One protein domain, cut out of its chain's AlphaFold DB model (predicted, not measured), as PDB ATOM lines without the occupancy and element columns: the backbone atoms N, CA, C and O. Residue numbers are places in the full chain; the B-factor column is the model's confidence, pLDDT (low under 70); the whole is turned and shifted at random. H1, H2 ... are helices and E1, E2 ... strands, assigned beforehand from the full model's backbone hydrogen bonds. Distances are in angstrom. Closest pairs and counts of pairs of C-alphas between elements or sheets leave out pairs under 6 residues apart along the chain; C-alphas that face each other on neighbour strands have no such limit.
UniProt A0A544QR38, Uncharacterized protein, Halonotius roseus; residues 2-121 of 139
ATOM      1  N   ILE A   2       3.498  39.236  26.983       76.50
ATOM      2  CA  ILE A   2       4.869  39.785  26.906       76.50
ATOM      3  C   ILE A   2       5.019  40.983  25.946       76.50
ATOM      4  O   ILE A   2       5.691  41.945  26.295       76.50
ATOM      5  N   HIS A   3       4.326  40.996  24.801       82.75
ATOM      6  CA  HIS A   3       4.332  42.134  23.868       82.75
ATOM      7  C   HIS A   3       3.884  43.452  24.522       82.75
ATOM      8  O   HIS A   3       4.514  44.489  24.349       82.75
ATOM      9  N   GLN A   4       2.806  43.417  25.311       81.88
ATOM     10  CA  GLN A   4       2.299  44.602  26.012       81.88
ATOM     11  C   GLN A   4       3.284  45.062  27.089       81.88
ATOM     12  O   GLN A   4       3.493  46.261  27.257       81.88
ATOM     13  N   THR A   5       3.916  44.112  27.784       79.38
ATOM     14  CA  THR A   5       4.952  44.381  28.784       79.38
ATOM     15  C   THR A   5       6.194  45.019  28.157       79.38
ATOM     16  O   THR A   5       6.688  46.011  28.684       79.38
ATOM     17  N   ALA A   6       6.662  44.512  27.014       82.31
ATOM     18  CA  ALA A   6       7.787  45.084  26.277       82.31
ATOM     19  C   ALA A   6       7.491  46.526  25.830       82.31
ATOM     20  O   ALA A   6       8.269  47.429  26.119       82.31
ATOM     21  N   HIS A   7       6.316  46.776  25.242       85.81
ATOM     22  CA  HIS A   7       5.898  48.132  24.864       85.81
ATOM     23  C   HIS A   7       5.671  49.068  26.060       85.81
ATOM     24  O   HIS A   7       5.780  50.286  25.921       85.81
ATOM     25  N   ARG A   8       5.337  48.535  27.243       83.00
ATOM     26  CA  ARG A   8       5.308  49.319  28.487       83.00
ATOM     27  C   ARG A   8       6.721  49.764  28.858       83.00
ATOM     28  O   ARG A   8       6.914  50.954  29.065       83.00
ATOM     29  N   LEU A   9       7.692  48.849  28.838       82.25
ATOM     30  CA  LEU A   9       9.092  49.173  29.121       82.25
ATOM     31  C   LEU A   9       9.685  50.169  28.113       82.25
ATOM     32  O   LEU A   9      10.509  50.992  28.499       82.25
ATOM     33  N   GLU A  10       9.225  50.186  26.859       84.19
ATOM     34  CA  GLU A  10       9.632  51.238  25.913       84.19
ATOM     35  C   GLU A  10       9.271  52.651  26.394       84.19
ATOM     36  O   GLU A  10      10.036  53.596  26.206       84.19
ATOM     37  N   ARG A  11       8.129  52.804  27.077       82.44
ATOM     38  CA  ARG A  11       7.730  54.086  27.682       82.44
ATOM     39  C   ARG A  11       8.589  54.451  28.891       82.44
ATOM     40  O   ARG A  11       8.706  55.633  29.201       82.44
ATOM     41  N   ASP A  12       9.207  53.456  29.520       79.56
ATOM     42  CA  ASP A  12      10.089  53.606  30.678       79.56
ATOM     43  C   ASP A  12      11.564  53.824  30.272       79.56
ATOM     44  O   ASP A  12      12.455  53.830  31.129       79.56
ATOM     45  N   GLY A  13      11.829  54.024  28.972       83.25
ATOM     46  CA  GLY A  13      13.145  54.357  28.419       83.25
ATOM     47  C   GLY A  13      13.953  53.167  27.900       83.25
ATOM     48  O   GLY A  13      15.139  53.324  27.626       83.25
ATOM     49  N   PHE A  14      13.343  51.987  27.774       87.44
ATOM     50  CA  PHE A  14      13.966  50.850  27.095       87.44
ATOM     51  C   PHE A  14      13.729  50.916  25.580       87.44
ATOM     52  O   PHE A  14      12.779  51.519  25.094       87.44
ATOM     53  N   HIS A  15      14.578  50.247  24.817       90.06
ATOM     54  CA  HIS A  15      14.431  50.062  23.382       90.06
ATOM     55  C   HIS A  15      14.350  48.576  23.083       90.06
ATOM     56  O   HIS A  15      15.229  47.821  23.490       90.06
ATOM     57  N   ILE A  16      13.315  48.145  22.364       90.50
ATOM     58  CA  ILE A  16      13.243  46.762  21.894       90.50
ATOM     59  C   ILE A  16      14.281  46.579  20.786       90.50
ATOM     60  O   ILE A  16      14.178  47.195  19.727       90.50
ATOM     61  N   VAL A  17      15.274  45.725  21.029       90.69
ATOM     62  CA  VAL A  17      16.299  45.375  20.037       90.69
ATOM     63  C   VAL A  17      15.777  44.274  19.126       90.69
ATOM     64  O   VAL A  17      15.767  44.429  17.908       90.69
ATOM     65  N   ASN A  18      15.333  43.159  19.713       90.69
ATOM     66  CA  ASN A  18      14.832  42.015  18.958       90.69
ATOM     67  C   ASN A  18      13.911  41.128  19.821       90.69
ATOM     68  O   ASN A  18      14.245  40.869  20.983       90.69
ATOM     69  N   PRO A  19      12.781  40.619  19.294       89.31
ATOM     70  CA  PRO A  19      12.100  39.481  19.905       89.31
ATOM     71  C   PRO A  19      12.986  38.229  19.875       89.31
ATOM     72  O   PRO A  19      13.790  38.023  18.968       89.31
ATOM     73  N   ILE A  20      12.828  37.382  20.885       85.75
ATOM     74  CA  ILE A  20      13.435  36.056  20.964       85.75
ATOM     75  C   ILE A  20      12.287  35.057  20.880       85.75
ATOM     76  O   ILE A  20      11.484  34.937  21.810       85.75
ATOM     77  N   ASP A  21      12.226  34.359  19.754       85.94
ATOM     78  CA  ASP A  21      11.137  33.453  19.416       85.94
ATOM     79  C   ASP A  21      11.556  31.985  19.566       85.94
ATOM     80  O   ASP A  21      12.711  31.612  19.343       85.94
ATOM     81  N   ASP A  22      10.589  31.142  19.911       75.75
ATOM     82  CA  ASP A  22      10.634  29.698  19.705       75.75
ATOM     83  C   ASP A  22       9.486  29.279  18.756       75.75
ATOM     84  O   ASP A  22       8.722  30.132  18.290       75.75
ATOM     85  N   PRO A  23       9.354  27.989  18.398       79.88
ATOM     86  CA  PRO A  23       8.278  27.532  17.517       79.88
ATOM     87  C   PRO A  23       6.852  27.839  18.008       79.88
ATOM     88  O   PRO A  23       5.927  27.808  17.196       79.88
ATOM     89  N   ASP A  24       6.667  28.123  19.300       75.44
ATOM     90  CA  ASP A  24       5.376  28.410  19.927       75.44
ATOM     91  C   ASP A  24       5.098  29.927  20.031       75.44
ATOM     92  O   ASP A  24       3.973  30.333  20.337       75.44
ATOM     93  N   GLY A  25       6.093  30.774  19.738       80.94
ATOM     94  CA  GLY A  25       5.968  32.230  19.658       80.94
ATOM     95  C   GLY A  25       7.093  32.985  20.368       80.94
ATOM     96  O   GLY A  25       8.150  32.440  20.677       80.94
ATOM     97  N   THR A  26       6.869  34.273  20.636       84.69
ATOM     98  CA  THR A  26       7.854  35.119  21.323       84.69
ATOM     99  C   THR A  26       7.938  34.771  22.804       84.69
ATOM    100  O   THR A  26       7.009  35.024  23.575       84.69
ATOM    101  N   ILE A  27       9.083  34.228  23.212       79.19
ATOM    102  CA  ILE A  27       9.349  33.786  24.586       79.19
ATOM    103  C   ILE A  27      10.143  34.811  25.399       79.19
ATOM    104  O   ILE A  27      10.089  34.800  26.630       79.19
ATOM    105  N   ALA A  28      10.867  35.710  24.737       82.44
ATOM    106  CA  ALA A  28      11.580  36.794  25.394       82.44
ATOM    107  C   ALA A  28      11.772  37.999  24.459       82.44
ATOM    108  O   ALA A  28      11.506  37.929  23.263       82.44
ATOM    109  N   TYR A  29      12.241  39.111  25.009       86.25
ATOM    110  CA  TYR A  29      12.648  40.303  24.276       86.25
ATOM    111  C   TYR A  29      14.030  40.733  24.726       86.25
ATOM    112  O   TYR A  29      14.244  40.936  25.919       86.25
ATOM    113  N   TRP A  30      14.936  40.937  23.776       87.38
ATOM    114  CA  TRP A  30      16.144  41.707  24.026       87.38
ATOM    115  C   TRP A  30      15.782  43.192  24.019       87.38
ATOM    116  O   TRP A  30      15.241  43.715  23.040       87.38
ATOM    117  N   LEU A  31      16.052  43.849  25.138       87.50
ATOM    118  CA  LEU A  31      15.871  45.268  25.367       87.50
ATOM    119  C   LEU A  31      17.230  45.931  25.592       87.50
ATOM    120  O   LEU A  31      18.138  45.320  26.145       87.50
ATOM    121  N   LYS A  32      17.345  47.201  25.229       87.12
ATOM    122  CA  LYS A  32      18.513  48.026  25.523       87.12
ATOM    123  C   LYS A  32      18.093  49.293  26.247       87.12
ATOM    124  O   LYS A  32      17.080  49.892  25.893       87.12
ATOM    125  N   ARG A  33      18.872  49.722  27.231       84.19
ATOM    126  CA  ARG A  33      18.726  51.033  27.865       84.19
ATOM    127  C   ARG A  33      20.111  51.580  28.164       84.19
ATOM    128  O   ARG A  33      20.920  50.891  28.770       84.19
ATOM    129  N   ASP A  34      20.361  52.813  27.737       84.62
ATOM    130  CA  ASP A  34      21.695  53.412  27.770       84.62
ATOM    131  C   ASP A  34      22.724  52.480  27.084       84.62
ATOM    132  O   ASP A  34      22.518  52.081  25.932       84.62
ATOM    133  N   ASP A  35      23.798  52.101  27.780       80.81
ATOM    134  CA  ASP A  35      24.832  51.178  27.288       80.81
ATOM    135  C   ASP A  35      24.636  49.727  27.766       80.81
ATOM    136  O   ASP A  35      25.497  48.881  27.529       80.81
ATOM    137  N   GLU A  36      23.507  49.423  28.410       79.25
ATOM    138  CA  GLU A  36      23.237  48.120  29.018       79.25
ATOM    139  C   GLU A  36      22.177  47.331  28.240       79.25
ATOM    140  O   GLU A  36      21.149  47.861  27.797       79.25
ATOM    141  N   ASP A  37      22.442  46.034  28.088       81.56
ATOM    142  CA  ASP A  37      21.551  45.074  27.454       81.56
ATOM    143  C   ASP A  37      20.764  44.291  28.505       81.56
ATOM    144  O   ASP A  37      21.273  43.941  29.571       81.56
ATOM    145  N   PHE A  38      19.515  43.992  28.165       81.12
ATOM    146  CA  PHE A  38      18.555  43.342  29.039       81.12
ATOM    147  C   PHE A  38      17.739  42.290  28.296       81.12
ATOM    148  O   PHE A  38      17.421  42.456  27.122       81.12
ATOM    149  N   VAL A  39      17.301  41.239  28.987       81.38
ATOM    150  CA  VAL A  39      16.351  40.272  28.410       81.38
ATOM    151  C   VAL A  39      15.106  40.154  29.269       81.38
ATOM    152  O   VAL A  39      15.202  39.666  30.387       81.38
ATOM    153  N   LEU A  40      13.951  40.539  28.714       80.00
ATOM    154  CA  LEU A  40      12.616  40.348  29.285       80.00
ATOM    155  C   LEU A  40      12.069  38.967  28.910       80.00
ATOM    156  O   LEU A  40      11.850  38.712  27.732       80.00
ATOM    157  N   VAL A  41      11.764  38.108  29.883       76.38
ATOM    158  CA  VAL A  41      11.191  36.762  29.642       76.38
ATOM    159  C   VAL A  41       9.673  36.737  29.861       76.38
ATOM    160  O   VAL A  41       9.142  37.445  30.718       76.38
ATOM    161  N   THR A  42       8.945  35.927  29.081       70.56
ATOM    162  CA  THR A  42       7.476  35.845  29.161       70.56
ATOM    163  C   THR A  42       6.982  35.179  30.456       70.56
ATOM    164  O   THR A  42       7.473  34.139  30.894       70.56
ATOM    165  N   LYS A  43       5.896  35.735  31.010       62.75
ATOM    166  CA  LYS A  43       5.126  35.239  32.171       62.75
ATOM    167  C   LYS A  43       4.562  33.822  31.976       62.75
ATOM    168  O   LYS A  43       4.255  33.133  32.943       62.75
ATOM    169  N   GLU A  44       4.367  33.383  30.733       58.56
ATOM    170  CA  GLU A  44       3.831  32.047  30.402       58.56
ATOM    171  C   GLU A  44       4.837  30.912  30.650       58.56
ATOM    172  O   GLU A  44       4.458  29.739  30.702       58.56
ATOM    173  N   TYR A  45       6.097  31.297  30.851       60.09
ATOM    174  CA  TYR A  45       7.264  30.450  31.029       60.09
ATOM    175  C   TYR A  45       7.945  30.733  32.390       60.09
ATOM    176  O   TYR A  45       9.099  30.394  32.597       60.09
ATOM    177  N   ALA A  46       7.234  31.352  33.340       54.06
ATOM    178  CA  ALA A  46       7.704  31.566  34.711       54.06
ATOM    179  C   ALA A  46       6.901  30.691  35.693       54.06
ATOM    180  O   ALA A  46       5.670  30.626  35.597       54.06
ATOM    181  N   TYR A  47       7.578  30.028  36.639       54.34
ATOM    182  CA  TYR A  47       6.966  29.181  37.678       54.34
ATOM    183  C   TYR A  47       7.110  29.801  39.081       54.34
ATOM    184  O   TYR A  47       7.934  30.685  39.289       54.34
ATOM    185  N   ARG A  48       6.253  29.385  40.027       47.75
ATOM    186  CA  ARG A  48       6.085  30.007  41.360       47.75
ATOM    187  C   ARG A  48       7.196  29.662  42.360       47.75
ATOM    188  O   ARG A  48       7.570  28.501  42.467       47.75
ATOM    189  N   GLY A  49       7.569  30.644  43.188       50.91
ATOM    190  CA  GLY A  49       8.318  30.476  44.447       50.91
ATOM    191  C   GLY A  49       9.822  30.741  44.365       50.91
ATOM    192  O   GLY A  49      10.431  31.064  45.375       50.91
ATOM    193  N   LEU A  50      10.392  30.654  43.165       53.75
ATOM    194  CA  LEU A  50      11.760  31.033  42.818       53.75
ATOM    195  C   LEU A  50      11.696  31.690  41.441       53.75
ATOM    196  O   LEU A  50      10.900  31.259  40.596       53.75
ATOM    197  N   ALA A  51      12.509  32.715  41.198       60.62
ATOM    198  CA  ALA A  51      12.577  33.335  39.885       60.62
ATOM    199  C   ALA A  51      13.082  32.281  38.890       60.62
ATOM    200  O   ALA A  51      14.243  31.882  38.920       60.62
ATOM    201  N   SER A  52      12.160  31.743  38.091       61.19
ATOM    202  CA  SER A  52      12.412  30.641  37.165       61.19
ATOM    203  C   SER A  52      12.579  31.189  35.755       61.19
ATOM    204  O   SER A  52      11.690  31.877  35.254       61.19
ATOM    205  N   PHE A  53      13.685  30.854  35.096       67.44
ATOM    206  CA  PHE A  53      14.030  31.402  33.786       67.44
ATOM    207  C   PHE A  53      14.259  30.327  32.741       67.44
ATOM    208  O   PHE A  53      14.810  29.275  33.042       67.44
ATOM    209  N   MET A  54      13.909  30.604  31.486       73.44
ATOM    210  CA  MET A  54      14.181  29.682  30.384       73.44
ATOM    211  C   MET A  54      15.681  29.457  30.214       73.44
ATOM    212  O   MET A  54      16.396  30.364  29.794       73.44
ATOM    213  N   GLU A  55      16.137  28.231  30.476       76.56
ATOM    214  CA  GLU A  55      17.561  27.879  30.463       76.56
ATOM    215  C   GLU A  55      18.266  28.353  29.188       76.56
ATOM    216  O   GLU A  55      19.330  28.956  29.262       76.56
ATOM    217  N   THR A  56      17.662  28.128  28.019       76.69
ATOM    218  CA  THR A  56      18.253  28.511  26.728       76.69
ATOM    219  C   THR A  56      18.427  30.020  26.589       76.69
ATOM    220  O   THR A  56      19.471  30.474  26.131       76.69
ATOM    221  N   VAL A  57      17.421  30.804  26.984       75.94
ATOM    222  CA  VAL A  57      17.484  32.271  26.899       75.94
ATOM    223  C   VAL A  57      18.585  32.785  27.819       75.94
ATOM    224  O   VAL A  57      19.394  33.620  27.423       75.94
ATOM    225  N   VAL A  58      18.652  32.230  29.025       71.94
ATOM    226  CA  VAL A  58      19.589  32.682  30.045       71.94
ATOM    227  C   VAL A  58      21.022  32.245  29.760       71.94
ATOM    228  O   VAL A  58      21.928  33.060  29.885       71.94
ATOM    229  N   GLN A  59      21.255  31.013  29.304       73.06
ATOM    230  CA  GLN A  59      22.587  30.581  28.868       73.06
ATOM    231  C   GLN A  59      23.109  31.455  27.724       73.06
ATOM    232  O   GLN A  59      24.276  31.836  27.733       73.06
ATOM    233  N   ASN A  60      22.248  31.819  26.771       76.94
ATOM    234  CA  ASN A  60      22.636  32.702  25.674       76.94
ATOM    235  C   ASN A  60      22.979  34.115  26.165       76.94
ATOM    236  O   ASN A  60      23.987  34.668  25.736       76.94
ATOM    237  N   ALA A  61      22.181  34.676  27.075       72.88
ATOM    238  CA  ALA A  61      22.435  35.995  27.649       72.88
ATOM    239  C   ALA A  61      23.711  36.026  28.505       72.88
ATOM    240  O   ALA A  61      24.544  36.909  28.330       72.88
ATOM    241  N   ALA A  62      23.915  35.023  29.363       69.06
ATOM    242  CA  ALA A  62      25.102  34.919  30.207       69.06
ATOM    243  C   ALA A  62      26.386  34.754  29.381       69.06
ATOM    244  O   ALA A  62      27.372  35.441  29.633       69.06
ATOM    245  N   ASN A  63      26.363  33.921  28.334       72.31
ATOM    246  CA  ASN A  63      27.493  33.788  27.407       72.31
ATOM    247  C   ASN A  63      27.811  35.096  26.660       72.31
ATOM    248  O   ASN A  63      28.937  35.279  26.200       72.31
ATOM    249  N   ALA A  64      26.826  35.985  26.522       71.00
ATOM    250  CA  ALA A  64      26.969  37.290  25.889       71.00
ATOM    251  C   ALA A  64      27.275  38.428  26.886       71.00
ATOM    252  O   ALA A  64      27.457  39.561  26.448       71.00
ATOM    253  N   GLY A  65      27.344  38.151  28.196       65.38
ATOM    254  CA  GLY A  65      27.554  39.169  29.235       65.38
ATOM    255  C   GLY A  65      26.378  40.139  29.401       65.38
ATOM    256  O   GLY A  65      26.583  41.291  29.768       65.38
ATOM    257  N   ILE A  66      25.160  39.697  29.082       71.44
ATOM    258  CA  ILE A  66      23.949  40.523  29.082       71.44
ATOM    259  C   ILE A  66      23.233  40.398  30.434       71.44
ATOM    260  O   ILE A  66      22.899  39.289  30.860       71.44
ATOM    261  N   THR A  67      22.963  41.534  31.085       67.00
ATOM    262  CA  THR A  67      22.151  41.624  32.311       67.00
ATOM    263  C   THR A  67      20.713  41.180  32.031       67.00
ATOM    264  O   THR A  67      20.210  41.286  30.916       67.00
ATOM    265  N   LEU A  68      20.005  40.649  33.025       66.69
ATOM    266  CA  LEU A  68      18.682  40.059  32.812       66.69
ATOM    267  C   LEU A  68      17.600  40.801  33.607       66.69
ATOM    268  O   LEU A  68      17.764  41.043  34.802       66.69
ATOM    269  N   ILE A  69      16.483  41.146  32.947       64.25
ATOM    270  CA  ILE A  69      15.303  41.771  33.575       64.25
ATOM    271  C   ILE A  69      14.154  40.789  33.512       64.25
ATOM    272  O   ILE A  69      13.671  40.452  32.437       64.25
ATOM    273  N   PHE A  70      13.601  40.413  34.650       66.88
ATOM    274  CA  PHE A  70      12.505  39.461  34.660       66.88
ATOM    275  C   PHE A  70      11.225  40.072  35.161       66.88
ATOM    276  O   PHE A  70      11.230  40.957  36.002       66.88
ATOM    277  N   TYR A  71      10.121  39.585  34.611       56.78
ATOM    278  CA  TYR A  71       8.784  39.925  35.056       56.78
ATOM    279  C   TYR A  71       8.385  38.999  36.205       56.78
ATOM    280  O   TYR A  71       8.335  37.779  36.025       56.78
ATOM    281  N   GLU A  72       8.059  39.569  37.359       56.94
ATOM    282  CA  GLU A  72       7.544  38.832  38.502       56.94
ATOM    283  C   GLU A  72       6.021  38.682  38.396       56.94
ATOM    284  O   GLU A  72       5.259  39.606  38.096       56.94
ATOM    285  N   ASN A  73       5.563  37.438  38.529       49.72
ATOM    286  CA  ASN A  73       4.232  37.037  38.085       49.72
ATOM    287  C   ASN A  73       3.121  37.452  39.062       49.72
ATOM    288  O   ASN A  73       1.991  37.693  38.618       49.72
ATOM    289  N   ASP A  74       3.446  37.508  40.354       51.94
ATOM    290  CA  ASP A  74       2.477  37.618  41.445       51.94
ATOM    291  C   ASP A  74       2.127  39.078  41.801       51.94
ATOM    292  O   ASP A  74       1.009  39.327  42.250       51.94
ATOM    293  N   ASP A  75       3.006  40.047  41.524       56.84
ATOM    294  CA  ASP A  75       2.788  41.473  41.824       56.84
ATOM    295  C   ASP A  75       2.946  42.412  40.608       56.84
ATOM    296  O   ASP A  75       2.862  43.631  40.745       56.84
ATOM    297  N   GLU A  76       3.134  41.848  39.409       61.94
ATOM    298  CA  GLU A  76       3.421  42.583  38.166       61.94
ATOM    299  C   GLU A  76       4.688  43.450  38.207       61.94
ATOM    300  O   GLU A  76       4.850  44.351  37.368       61.94
ATOM    301  N   SER A  77       5.583  43.176  39.156       67.88
ATOM    302  CA  SER A  77       6.858  43.859  39.263       67.88
ATOM    303  C   SER A  77       7.887  43.275  38.294       67.88
ATOM    304  O   SER A  77       7.628  42.348  37.518       67.88
ATOM    305  N   PHE A  78       9.063  43.889  38.285       73.56
ATOM    306  CA  PHE A  78      10.196  43.395  37.531       73.56
ATOM    307  C   PHE A  78      11.405  43.324  38.442       73.56
ATOM    308  O   PHE A  78      11.649  44.272  39.188       73.56
ATOM    309  N   THR A  79      12.190  42.268  38.301       74.19
ATOM    310  CA  THR A  79      13.362  42.006  39.130       74.19
ATOM    311  C   THR A  79      14.574  41.802  38.230       74.19
ATOM    312  O   THR A  79      14.541  41.037  37.264       74.19
ATOM    313  N   VAL A  80      15.636  42.542  38.520       76.06
ATOM    314  CA  VAL A  80      16.911  42.529  37.806       76.06
ATOM    315  C   VAL A  80      17.876  41.634  38.561       76.06
ATOM    316  O   VAL A  80      18.018  41.768  39.779       76.06
ATOM    317  N   PHE A  81      18.543  40.744  37.833       74.81
ATOM    318  CA  PHE A  81      19.567  39.862  38.379       74.81
ATOM    319  C   PHE A  81      20.886  40.109  37.665       74.81
ATOM    320  O   PHE A  81      20.927  40.351  36.455       74.81
ATOM    321  N   ASP A  82      21.960  40.017  38.437       72.19
ATOM    322  CA  ASP A  82      23.315  40.095  37.926       72.19
ATOM    323  C   ASP A  82      23.698  38.812  37.161       72.19
ATOM    324  O   ASP A  82      23.360  37.693  37.569       72.19
ATOM    325  N   ALA A  83      24.390  38.978  36.030       68.31
ATOM    326  CA  ALA A  83      24.770  37.875  35.152       68.31
ATOM    327  C   ALA A  83      25.816  36.937  35.791       68.31
ATOM    328  O   ALA A  83      25.743  35.719  35.591       68.31
ATOM    329  N   ASP A  84      26.737  37.470  36.601       69.06
ATOM    330  CA  ASP A  84      27.742  36.676  37.317       69.06
ATOM    331  C   ASP A  84      27.096  35.899  38.469       69.06
ATOM    332  O   ASP A  84      27.392  34.716  38.674       69.06
ATOM    333  N   TYR A  85      26.153  36.521  39.186       69.56
ATOM    334  CA  TYR A  85      25.363  35.834  40.210       69.56
ATOM    335  C   TYR A  85      24.599  34.643  39.626       69.56
ATOM    336  O   TYR A  85      24.633  33.542  40.185       69.56
ATOM    337  N   TYR A  86      23.959  34.842  38.472       68.81
ATOM    338  CA  TYR A  86      23.304  33.767  37.738       68.81
ATOM    339  C   TYR A  86      24.277  32.615  37.439       68.81
ATOM    340  O   TYR A  86      23.983  31.463  37.772       68.81
ATOM    341  N   ALA A  87      25.438  32.915  36.846       68.56
ATOM    342  CA  ALA A  87      26.399  31.896  36.432       68.56
ATOM    343  C   ALA A  87      26.894  31.045  37.615       68.56
ATOM    344  O   ALA A  87      27.185  29.859  37.447       68.56
ATOM    345  N   ALA A  88      26.960  31.636  38.811       70.94
ATOM    346  CA  ALA A  88      27.428  30.973  40.020       70.94
ATOM    347  C   ALA A  88      26.345  30.181  40.777       70.94
ATOM    348  O   ALA A  88      26.679  29.203  41.448       70.94
ATOM    349  N   THR A  89      25.070  30.587  40.714       68.94
ATOM    350  CA  THR A  89      24.042  30.107  41.665       68.94
ATOM    351  C   THR A  89      22.815  29.454  41.037       68.94
ATOM    352  O   THR A  89      22.044  28.803  41.745       68.94
ATOM    353  N   ALA A  90      22.642  29.564  39.719       69.25
ATOM    354  CA  ALA A  90      21.472  29.031  39.038       69.25
ATOM    355  C   ALA A  90      21.353  27.508  39.166       69.25
ATOM    356  O   ALA A  90      22.257  26.752  38.798       69.25
ATOM    357  N   LYS A  91      20.192  27.043  39.636       71.88
ATOM    358  CA  LYS A  91      19.878  25.611  39.722       71.88
ATOM    359  C   LYS A  91      18.933  25.203  38.607       71.88
ATOM    360  O   LYS A  91      17.894  25.823  38.398       71.88
ATOM    361  N   LEU A  92      19.283  24.126  37.906       74.19
ATOM    362  CA  LEU A  92      18.438  23.567  36.858       74.19
ATOM    363  C   LEU A  92      17.233  22.840  37.455       74.19
ATOM    364  O   LEU A  92      17.379  21.862  38.185       74.19
ATOM    365  N   SER A  93      16.053  23.276  37.039       68.12
ATOM    366  CA  SER A  93      14.758  22.700  37.369       68.12
ATOM    367  C   SER A  93      13.995  22.309  36.101       68.12
ATOM    368  O   SER A  93      14.341  22.680  34.973       68.12
ATOM    369  N   ARG A  94      12.957  21.488  36.268       69.19
ATOM    370  CA  ARG A  94      12.095  21.010  35.179       69.19
ATOM    371  C   ARG A  94      10.648  21.055  35.625       69.19
ATOM    372  O   ARG A  94      10.324  20.621  36.726       69.19
ATOM    373  N   GLY A  95       9.766  21.512  34.746       65.88
ATOM    374  CA  GLY A  95       8.344  21.590  35.062       65.88
ATOM    375  C   GLY A  95       7.476  21.866  33.845       65.88
ATOM    376  O   GLY A  95       7.978  22.089  32.743       65.88
ATOM    377  N   LYS A  96       6.161  21.872  34.067       58.84
ATOM    378  CA  LYS A  96       5.163  22.202  33.045       58.84
ATOM    379  C   LYS A  96       5.021  23.718  32.916       58.84
ATOM    380  O   LYS A  96       4.660  24.381  33.884       58.84
ATOM    381  N   SER A  97       5.264  24.260  31.728       62.34
ATOM    382  CA  SER A  97       4.799  25.587  31.321       62.34
ATOM    383  C   SER A  97       3.336  25.517  30.863       62.34
ATOM    384  O   SER A  97       2.744  24.439  30.760       62.34
ATOM    385  N   LYS A  98       2.741  26.674  30.543       56.50
ATOM    386  CA  LYS A  98       1.414  26.730  29.901       56.50
ATOM    387  C   LYS A  98       1.394  26.136  28.489       56.50
ATOM    388  O   LYS A  98       0.315  25.839  27.986       56.50
ATOM    389  N   THR A  99       2.557  25.990  27.861       57.91
ATOM    390  CA  THR A  99       2.710  25.536  26.476       57.91
ATOM    391  C   THR A  99       3.293  24.123  26.378       57.91
ATOM    392  O   THR A  99       2.923  23.403  25.456       57.91
ATOM    393  N   ARG A 100       4.152  23.684  27.316       62.56
ATOM    394  CA  ARG A 100       4.836  22.370  27.287       62.56
ATOM    395  C   ARG A 100       5.674  22.089  28.537       62.56
ATOM    396  O   ARG A 100       5.822  22.938  29.404       62.56
ATOM    397  N   ASP A 101       6.295  20.913  28.602       67.25
ATOM    398  CA  ASP A 101       7.409  20.679  29.525       67.25
ATOM    399  C   ASP A 101       8.621  21.528  29.112       67.25
ATOM    400  O   ASP A 101       9.041  21.525  27.948       67.25
ATOM    401  N   ALA A 102       9.194  22.251  30.068       69.50
ATOM    402  CA  ALA A 102      10.333  23.126  29.837       69.50
ATOM    403  C   ALA A 102      11.370  23.021  30.963       69.50
ATOM    404  O   ALA A 102      11.115  22.493  32.053       69.50
ATOM    405  N   ARG A 103      12.588  23.459  30.631       73.81
ATOM    406  CA  ARG A 103      13.739  23.508  31.531       73.81
ATOM    407  C   ARG A 103      13.909  24.937  32.012       73.81
ATOM    408  O   ARG A 103      13.966  25.862  31.198       73.81
ATOM    409  N   TRP A 104      14.014  25.076  33.323       73.31
ATOM    410  CA  TRP A 104      14.084  26.362  33.991       73.31
ATOM    411  C   TRP A 104      15.342  26.453  34.833       73.31
ATOM    412  O   TRP A 104      15.860  25.437  35.291       73.31
ATOM    413  N   LEU A 105      15.803  27.667  35.066       72.81
ATOM    414  CA  LEU A 105      16.822  27.972  36.051       72.81
ATOM    415  C   LEU A 105      16.173  28.754  37.176       72.81
ATOM    416  O   LEU A 105      15.553  29.775  36.914       72.81
ATOM    417  N   GLU A 106      16.283  28.240  38.392       72.25
ATOM    418  CA  GLU A 106      15.709  28.842  39.588       72.25
ATOM    419  C   GLU A 106      16.771  29.689  40.298       72.25
ATOM    420  O   GLU A 106      17.867  29.195  40.588       72.25
ATOM    421  N   LEU A 107      16.436  30.954  40.574       70.75
ATOM    422  CA  LEU A 107      17.184  31.858  41.450       70.75
ATOM    423  C   LEU A 107      16.306  32.341  42.606       70.75
ATOM    424  O   LEU A 107      15.086  32.471  42.475       70.75
ATOM    425  N   ASP A 108      16.951  32.631  43.732       71.62
ATOM    426  CA  ASP A 108      16.297  33.242  44.887       71.62
ATOM    427  C   ASP A 108      15.944  34.709  44.599       71.62
ATOM    428  O   ASP A 108      16.794  35.474  44.140       71.62
ATOM    429  N   LEU A 109      14.697  35.097  44.882       67.69
ATOM    430  CA  LEU A 109      14.198  36.460  44.693       67.69
ATOM    431  C   LEU A 109      14.961  37.475  45.549       67.69
ATOM    432  O   LEU A 109      15.145  38.609  45.112       67.69
ATOM    433  N   GLU A 110      15.461  37.071  46.722       70.62
ATOM    434  CA  GLU A 110      16.221  37.949  47.624       70.62
ATOM    435  C   GLU A 110      17.548  38.441  47.020       70.62
ATOM    436  O   GLU A 110      18.096  39.455  47.455       70.62
ATOM    437  N   ALA A 111      18.061  37.754  45.997       69.06
ATOM    438  CA  ALA A 111      19.274  38.153  45.290       69.06
ATOM    439  C   ALA A 111      19.024  39.154  44.148       69.06
ATOM    440  O   ALA A 111      19.970  39.744  43.621       69.06
ATOM    441  N   GLY A 112      17.765  39.340  43.750       71.31
ATOM    442  CA  GLY A 112      17.371  40.301  42.730       71.31
ATOM    443  C   GLY A 112      17.092  41.694  43.296       71.31
ATOM    444  O   GLY A 112      16.957  41.897  44.502       71.31
ATOM    445  N   VAL A 113      16.983  42.687  42.413       74.12
ATOM    446  CA  VAL A 113      16.559  44.054  42.769       74.12
ATOM    447  C   VAL A 113      15.412  44.493  41.875       74.12
ATOM    448  O   VAL A 113      15.440  44.267  40.669       74.12
ATOM    449  N   GLY A 114      14.413  45.165  42.447       75.75
ATOM    450  CA  GLY A 114      13.303  45.717  41.675       75.75
ATOM    451  C   GLY A 114      13.789  46.662  40.566       75.75
ATOM    452  O   GLY A 114      14.620  47.536  40.803       75.75
ATOM    453  N   LEU A 115      13.247  46.530  39.355       74.12
ATOM    454  CA  LEU A 115      13.672  47.287  38.174       74.12
ATOM    455  C   LEU A 115      13.630  48.799  38.385       74.12
ATOM    456  O   LEU A 115      14.530  49.498  37.935       74.12
ATOM    457  N   GLY A 116      12.612  49.308  39.084       71.94
ATOM    458  CA  GLY A 116      12.517  50.730  39.416       71.94
ATOM    459  C   GLY A 116      13.681  51.213  40.286       71.94
ATOM    460  O   GLY A 116      14.284  52.241  39.986       71.94
ATOM    461  N   ASP A 117      14.045  50.441  41.314       72.38
ATOM    462  CA  ASP A 117      15.171  50.745  42.207       72.38
ATOM    463  C   ASP A 117      16.516  50.665  41.470       72.38
ATOM    464  O   ASP A 117      17.399  51.502  41.689       72.38
ATOM    465  N   TYR A 118      16.652  49.685  40.571       71.56
ATOM    466  CA  TYR A 118      17.831  49.505  39.728       71.56
ATOM    467  C   TYR A 118      18.023  50.675  38.759       71.56
ATOM    468  O   TYR A 118      19.070  51.321  38.731       71.56
ATOM    469  N   VAL A 119      16.967  51.010  38.016       74.00
ATOM    470  CA  VAL A 119      16.952  52.087  37.020       74.00
ATOM    471  C   VAL A 119      17.246  53.451  37.641       74.00
ATOM    472  O   VAL A 119      17.971  54.257  37.057       74.00
ATOM    473  N   LEU A 120      16.710  53.726  38.830       73.00
ATOM    474  CA  LEU A 120      16.963  54.979  39.545       73.00
ATOM    475  C   LEU A 120      18.378  55.045  40.151       73.00
ATOM    476  O   LEU A 120      18.684  55.998  40.868       73.00
ATOM    477  N   ARG A 121      19.241  54.050  39.873       63.25
ATOM    478  CA  ARG A 121      20.578  53.853  40.462       63.25
ATOM    479  C   ARG A 121      20.562  53.863  41.992       63.25
ATOM    480  O   ARG A 121      21.568  54.172  42.627       63.25
TER     481      ARG A 121
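Overview. This is residues 2 to 121 of the 139 residues of an uncharacterized protein of Halonotius roseus (UniProt A0A544QR38). A strongly twisted five-stranded sheet forms the main body, with H1 along one face and H2 along the opposite face. A smaller twisted sheet of E4, E8 and E7 sits beside it, and H2 packs on both sheets. H3 touches H2, and the short H4 is only just over E5 of the larger sheet, with 3 of its 5 C-alphas falling on that strand, on the same face as H1. The 120 printed residues hold four named helices and eight strands, in the order H1 E1 E2 E3 E4 H2 E5 E6 H3 E7 E8 H4; the larger sheet is mixed, E1 E2 E3 E5 E6, the smaller antiparallel, E4 E8 E7, and the class is mixed. The whole is compact and rounded, with a radius of gyration of the C-alphas of 13.1 A and spans of 35 by 29 by 29 A.

Along the chain. H1, residues 2 to 11, begins at C-alpha 2 (4.869, 39.785, 26.906) and is 14.6 A long. E1, residues 15 to 22, 21.0 A, E2, residues 25 to 33, 24.2 A, and E3, residues 36 to 41, form a meander, each strand the antiparallel neighbour of the one before. E4 is residues 51 to 54, H2 55 to 63, E5 67 to 71, E6 78 to 81 and H3 83 to 89. E7 is residues 91 to 96, E8 101 to 107, 19.0 A, and H4 115 to 119, ending at C-alpha 119 (16.952, 52.087, 37.020).

Arrangement. In the larger sheet, E1 and E2 form a hairpin, with N 20 and O 28 at 2.8 A. E3 and E5 are parallel, with N 69 and O 39 at 3.2 A. H1 is over E2 at a height over the sheet of 8.4 A; the closest C-alphas of the two are those of Ala 6 and Tyr 29, 7.1 A. H2 runs along E3 on the opposite face, at a height of 9.5 A. H2 and H3 touch at a steep tilt of 58 degrees; the closest C-alphas are those of Ala 62 and Ala 83, 5.8 A. In the smaller sheet, N 53 and O 105 of E4 and E8 are 2.8 A apart, and N 93 and O 104 of the hairpin E7 and E8 2.8 A. Every O i to N i+4 pair is within hydrogen-bond range in H2, H3 and H4, and 5 of 6 in H1.

Size, cuts and confidence. The two C-alphas farthest apart are those of Arg 100 and Arg 121, 37.6 A. The printed part has no cut, and no link is long. The mean pLDDT of the printed part is 72.6; 44 residues are under 70, among them 43 to 53, 67 to 77 and 93 to 102.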